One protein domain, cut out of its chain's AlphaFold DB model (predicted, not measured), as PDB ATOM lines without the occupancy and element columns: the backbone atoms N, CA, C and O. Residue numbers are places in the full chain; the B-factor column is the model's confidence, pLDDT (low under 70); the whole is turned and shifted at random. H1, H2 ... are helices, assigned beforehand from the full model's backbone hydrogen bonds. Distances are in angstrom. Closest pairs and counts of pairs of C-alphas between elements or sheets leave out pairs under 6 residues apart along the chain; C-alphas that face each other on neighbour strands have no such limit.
ATOM      1  N   LYS A  47      21.073  13.605  -6.319       71.62
ATOM      2  CA  LYS A  47      21.706  14.450  -5.298       71.62
ATOM      3  C   LYS A  47      20.783  14.767  -4.116       71.62
ATOM      4  O   LYS A  47      21.272  14.888  -3.002       71.62
ATOM      5  N   VAL A  48      19.484  14.937  -4.366       73.25
ATOM      6  CA  VAL A  48      18.484  15.204  -3.322       73.25
ATOM      7  C   VAL A  48      18.123  13.906  -2.608       73.25
ATOM      8  O   VAL A  48      18.113  13.899  -1.386       73.25
ATOM      9  N   MET A  49      17.944  12.807  -3.352       74.75
ATOM     10  CA  MET A  49      17.735  11.471  -2.774       74.75
ATOM     11  C   MET A  49      18.856  11.117  -1.793       74.75
ATOM     12  O   MET A  49      18.592  10.889  -0.624       74.75
ATOM     13  N   LYS A  50      20.119  11.223  -2.226       76.50
ATOM     14  CA  LYS A  50      21.298  10.969  -1.384       76.50
ATOM     15  C   LYS A  50      21.433  11.921  -0.185       76.50
ATOM     16  O   LYS A  50      22.184  11.649   0.739       76.50
ATOM     17  N   ALA A  51      20.789  13.085  -0.232       75.19
ATOM     18  CA  ALA A  51      20.776  14.012   0.895       75.19
ATOM     19  C   ALA A  51      19.655  13.699   1.905       75.19
ATOM     20  O   ALA A  51      19.729  14.173   3.037       75.19
ATOM     21  N   MET A  52      18.621  12.963   1.484       77.44
ATOM     22  CA  MET A  52      17.498  12.526   2.318       77.44
ATOM     23  C   MET A  52      17.774  11.165   2.961       77.44
ATOM     24  O   MET A  52      17.585  11.039   4.164       77.44
ATOM     25  N   ASP A  53      18.240  10.211   2.156       77.94
ATOM     26  CA  ASP A  53      18.632   8.851   2.532       77.94
ATOM     27  C   ASP A  53      19.897   8.911   3.405       77.94
ATOM     28  O   ASP A  53      21.012   9.126   2.909       77.94
ATOM     29  N   LYS A  54      19.707   8.856   4.728       77.38
ATOM     30  CA  LYS A  54      20.802   9.009   5.699       77.38
ATOM     31  C   LYS A  54      21.485   7.686   5.999       77.38
ATOM     32  O   LYS A  54      22.664   7.702   6.363       77.38
ATOM     33  N   ASP A  55      20.753   6.585   5.903       80.69
ATOM     34  CA  ASP A  55      21.253   5.241   6.173       80.69
ATOM     35  C   ASP A  55      21.816   4.540   4.922       80.69
ATOM     36  O   ASP A  55      22.471   3.502   5.044       80.69
ATOM     37  N   ALA A  56      21.705   5.186   3.758       82.75
ATOM     38  CA  ALA A  56      22.188   4.737   2.457       82.75
ATOM     39  C   ALA A  56      21.535   3.428   1.989       82.75
ATOM     40  O   ALA A  56      22.157   2.649   1.252       82.75
ATOM     41  N   ASP A  57      20.295   3.179   2.407       85.25
ATOM     42  CA  ASP A  57      19.540   1.987   2.036       85.25
ATOM     43  C   ASP A  57      18.853   2.110   0.658       85.25
ATOM     44  O   ASP A  57      18.312   1.130   0.140       85.25
ATOM     45  N   HIS A  58      18.993   3.269  -0.003       81.25
ATOM     46  CA  HIS A  58      18.356   3.660  -1.266       81.25
ATOM     47  C   HIS A  58      16.837   3.843  -1.191       81.25
ATOM     48  O   HIS A  58      16.180   4.012  -2.227       81.25
ATOM     49  N   PHE A  59      16.281   3.871   0.013       82.31
ATOM     50  CA  PHE A  59      14.922   4.271   0.310       82.31
ATOM     51  C   PHE A  59      14.948   5.599   1.075       82.31
ATOM     52  O   PHE A  59      15.978   6.110   1.491       82.31
ATOM     53  N   VAL A  60      13.796   6.257   1.129       80.94
ATOM     54  CA  VAL A  60      13.602   7.410   2.008       80.94
ATOM     55  C   VAL A  60      12.338   7.112   2.774       80.94
ATOM     56  O   VAL A  60      11.241   7.081   2.207       80.94
ATOM     57  N   THR A  61      12.505   6.846   4.059       85.31
ATOM     58  CA  THR A  61      11.389   6.629   4.970       85.31
ATOM     59  C   THR A  61      10.644   7.941   5.232       85.31
ATOM     60  O   THR A  61      11.140   9.043   4.970       85.31
ATOM     61  N   MET A  62       9.418   7.845   5.757       82.88
ATOM     62  CA  MET A  62       8.643   9.040   6.110       82.88
ATOM     63  C   MET A  62       9.375   9.897   7.150       82.88
ATOM     64  O   MET A  62       9.386  11.120   7.028       82.88
ATOM     65  N   ASP A  63      10.045   9.263   8.107       82.56
ATOM     66  CA  ASP A  63      10.798   9.949   9.156       82.56
ATOM     67  C   ASP A  63      12.002  10.710   8.584       82.56
ATOM     68  O   ASP A  63      12.234  11.870   8.932       82.56
ATOM     69  N   GLU A  64      12.736  10.112   7.644       79.00
ATOM     70  CA  GLU A  64      13.852  10.776   6.959       79.00
ATOM     71  C   GLU A  64      13.388  11.942   6.092       79.00
ATOM     72  O   GLU A  64      13.992  13.022   6.105       79.00
ATOM     73  N   PHE A  65      12.274  11.758   5.383       81.69
ATOM     74  CA  PHE A  65      11.656  12.829   4.620       81.69
ATOM     75  C   PHE A  65      11.246  13.987   5.535       81.69
ATOM     76  O   PHE A  65      11.558  15.144   5.239       81.69
ATOM     77  N   MET A  66      10.585  13.705   6.660       82.62
ATOM     78  CA  MET A  66      10.166  14.730   7.618       82.62
ATOM     79  C   MET A  66      11.365  15.455   8.236       82.62
ATOM     80  O   MET A  66      11.383  16.684   8.237       82.62
ATOM     81  N   ALA A  67      12.403  14.733   8.664       83.50
ATOM     82  CA  ALA A  67      13.607  15.326   9.247       83.50
ATOM     83  C   ALA A  67      14.347  16.253   8.264       83.50
ATOM     84  O   ALA A  67      14.858  17.319   8.638       83.50
ATOM     85  N   MET A  68      14.406  15.868   6.986       81.81
ATOM     86  CA  MET A  68      14.996  16.702   5.941       81.81
ATOM     87  C   MET A  68      14.140  17.947   5.679       81.81
ATOM     88  O   MET A  68      14.681  19.056   5.654       81.81
ATOM     89  N   ASN A  69      12.817  17.800   5.566       81.38
ATOM     90  CA  ASN A  69      11.920  18.936   5.344       81.38
ATOM     91  C   ASN A  69      11.918  19.906   6.522       81.38
ATOM     92  O   ASN A  69      11.937  21.107   6.292       81.38
ATOM     93  N   GLU A  70      11.976  19.423   7.761       84.94
ATOM     94  CA  GLU A  70      12.095  20.277   8.944       84.94
ATOM     95  C   GLU A  70      13.382  21.113   8.897       84.94
ATOM     96  O   GLU A  70      13.377  22.313   9.172       84.94
ATOM     97  N   THR A  71      14.491  20.497   8.482       82.69
ATOM     98  CA  THR A  71      15.774  21.193   8.324       82.69
ATOM     99  C   THR A  71      15.713  22.247   7.218       82.69
ATOM    100  O   THR A  71      16.275  23.332   7.366       82.69
ATOM    101  N   VAL A  72      15.060  21.939   6.096       82.69
ATOM    102  CA  VAL A  72      14.866  22.890   4.993       82.69
ATOM    103  C   VAL A  72      13.941  24.026   5.418       82.69
ATOM    104  O   VAL A  72      14.262  25.184   5.165       82.69
ATOM    105  N   PHE A  73      12.853  23.704   6.110       83.12
ATOM    106  CA  PHE A  73      11.884  24.661   6.624       83.12
ATOM    107  C   PHE A  73      12.556  25.659   7.563       83.12
ATOM    108  O   PHE A  73      12.520  26.851   7.296       83.12
ATOM    109  N   LYS A  74      13.299  25.181   8.569       83.81
ATOM    110  CA  LYS A  74      14.074  26.027   9.495       83.81
ATOM    111  C   LYS A  74      15.121  26.909   8.812       83.81
ATOM    112  O   LYS A  74      15.532  27.917   9.367       83.81
ATOM    113  N   LYS A  75      15.618  26.513   7.638       81.94
ATOM    114  CA  LYS A  75      16.552  27.334   6.848       81.94
ATOM    115  C   LYS A  75      15.843  28.398   6.011       81.94
ATOM    116  O   LYS A  75      16.495  29.357   5.604       81.94
ATOM    117  N   MET A  76      14.570  28.185   5.694       78.75
ATOM    118  CA  MET A  76      13.764  29.064   4.850       78.75
ATOM    119  C   MET A  76      12.956  30.066   5.681       78.75
ATOM    120  O   MET A  76      12.884  31.225   5.293       78.75
ATOM    121  N   ASP A  77      12.431  29.628   6.824       84.81
ATOM    122  CA  ASP A  77      11.811  30.447   7.868       84.81
ATOM    123  C   ASP A  77      12.908  31.217   8.624       84.81
ATOM    124  O   ASP A  77      13.533  30.723   9.568       84.81
ATOM    125  N   LYS A  78      13.222  32.418   8.137       84.25
ATOM    126  CA  LYS A  78      14.311  33.244   8.673       84.25
ATOM    127  C   LYS A  78      13.874  34.000   9.910       84.25
ATOM    128  O   LYS A  78      14.706  34.288  10.770       84.25
ATOM    129  N   ASN A  79      12.599  34.366   9.967       86.12
ATOM    130  CA  ASN A  79      12.032  35.095  11.090       86.12
ATOM    131  C   ASN A  79      11.609  34.162  12.247       86.12
ATOM    132  O   ASN A  79      11.310  34.657  13.333       86.12
ATOM    133  N   SER A  80      11.682  32.839  12.048       87.56
ATOM    134  CA  SER A  80      11.314  31.801  13.017       87.56
ATOM    135  C   SER A  80       9.865  31.918  13.494       87.56
ATOM    136  O   SER A  80       9.565  31.633  14.658       87.56
ATOM    137  N   ASP A  81       8.967  32.362  12.615       87.19
ATOM    138  CA  ASP A  81       7.544  32.526  12.922       87.19
ATOM    139  C   ASP A  81       6.723  31.242  12.697       87.19
ATOM    140  O   ASP A  81       5.527  31.188  13.011       87.19
ATOM    141  N   GLY A  82       7.376  30.179  12.214       84.38
ATOM    142  CA  GLY A  82       6.763  28.888  11.944       84.38
ATOM    143  C   GLY A  82       5.984  28.852  10.631       84.38
ATOM    144  O   GLY A  82       5.199  27.924  10.415       84.38
ATOM    145  N   LYS A  83       6.163  29.843   9.755       86.25
ATOM    146  CA  LYS A  83       5.584  29.933   8.413       86.25
ATOM    147  C   LYS A  83       6.675  30.379   7.438       86.25
ATOM    148  O   LYS A  83       7.748  30.813   7.820       86.25
ATOM    149  N   ILE A  84       6.414  30.205   6.148       81.94
ATOM    150  CA  ILE A  84       7.269  30.761   5.098       81.94
ATOM    151  C   ILE A  84       6.429  31.803   4.382       81.94
ATOM    152  O   ILE A  84       5.427  31.474   3.739       81.94
ATOM    153  N   SER A  85       6.814  33.062   4.539       82.75
ATOM    154  CA  SER A  85       6.204  34.185   3.834       82.75
ATOM    155  C   SER A  85       6.548  34.165   2.339       82.75
ATOM    156  O   SER A  85       7.474  33.485   1.888       82.75
ATOM    157  N   VAL A  86       5.798  34.924   1.535       79.31
ATOM    158  CA  VAL A  86       6.087  35.072   0.097       79.31
ATOM    159  C   VAL A  86       7.460  35.712  -0.101       79.31
ATOM    160  O   VAL A  86       8.195  35.343  -1.013       79.31
ATOM    161  N   GLU A  87       7.816  36.640   0.779       79.94
ATOM    162  CA  GLU A  87       9.100  37.317   0.819       79.94
ATOM    163  C   GLU A  87      10.236  36.324   1.081       79.94
ATOM    164  O   GLU A  87      11.202  36.311   0.326       79.94
ATOM    165  N   GLU A  88      10.106  35.438   2.073       80.62
ATOM    166  CA  GLU A  88      11.097  34.386   2.358       80.62
ATOM    167  C   GLU A  88      11.184  33.337   1.246       80.62
ATOM    168  O   GLU A  88      12.271  32.856   0.921       80.62
ATOM    169  N   TRP A  89      10.054  33.019   0.614       78.00
ATOM    170  CA  TRP A  89       9.998  32.104  -0.523       78.00
ATOM    171  C   TRP A  89      10.706  32.665  -1.763       78.00
ATOM    172  O   TRP A  89      11.386  31.945  -2.502       78.00
ATOM    173  N   LEU A  90      10.516  33.960  -2.017       76.75
ATOM    174  CA  LEU A  90      11.077  34.667  -3.163       76.75
ATOM    175  C   LEU A  90      12.445  35.275  -2.891       76.75
ATOM    176  O   LEU A  90      13.022  35.813  -3.842       76.75
ATOM    177  N   ASP A  91      12.979  35.164  -1.669       70.44
ATOM    178  CA  ASP A  91      14.327  35.604  -1.308       70.44
ATOM    179  C   ASP A  91      15.386  34.718  -1.986       70.44
ATOM    180  O   ASP A  91      16.137  33.935  -1.400       70.44
TER     181      ASP A  91
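Overview. This is residues 47 to 91 of the 99 residues of the protein "EF-hand domain-containing protein" of Burkholderiales bacterium (UniProt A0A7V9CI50). One longer helix, H2, forms a bar along the length of the model, with a short helix near each of its ends: H1 near its first residues and H3 near its last, both to the same side of the bar, like the two feet of an open bracket. Between the helices the chain swings out in two loops, residues 53 to 61 and residues 77 to 85, and contacts between the helices are few. The printed part has 45 residues with three named helices, in the order H1, H2, H3, and no named strand; the class is all helix, with 26 of the 45 residues in the helices. The whole is loose, with a radius of gyration of the C-alphas of 12.7 A, and only just elongated, spanning 36 by 18 by 11 A.

Along the chain. H1 is residues 47 to 52, 8.9 A from first to last C-alpha, and C-alpha 47 stands at (21.706, 14.450, -5.298). After a short link of 9 residues comes H2, residues 62 to 76, the longest helix with 15 residues; it measures 20.7 A from C-alpha 62 at (8.643, 9.040, 6.110) to C-alpha 76 at (13.764, 29.064, 4.850). A second short link of 9 residues leads to H3, residues 86 to 90, which is 6.0 A long and has C-alpha 90 at (11.077, 34.667, -3.163). Asp 91 follows as the last printed residue.

Arrangement. H1 and H2 only just touch, with 3 pairs of C-alphas within 8 A. H2 touches H1 with residues 64 to 68 alone, and the closest C-alphas of the two helices are those of Met 52 and Met 68, 6.1 A apart. Their lines stand at 71 degrees, only just about perpendicular, and their centres are 12.2 A apart. H2 and H3 are close but not clearly touching, with 2 pairs of C-alphas within 8 A; the closest C-alphas are those of Met 76 and Glu 88, 6.5 A apart. The centres of H2 and H3 are 17.9 A apart. H1 and H3 are apart. In H1, H2 and H3 every O i to N i+4 pair of the backbone is within hydrogen-bond range.

Size, cuts and confidence. The two C-alphas farthest apart are those of Asp 57, in the link from H1 to H2, and Glu 87 in H3, at 36.9 A. From Lys 47 to Asp 91, the first and last printed residues, the C-alphas are 22.8 A apart. The printed part has no cut and no long link. The mean pLDDT of the printed part is 81.0, and no printed residue is under 70; the mean is 75 in H1, 82 in H2 and 79 in H3.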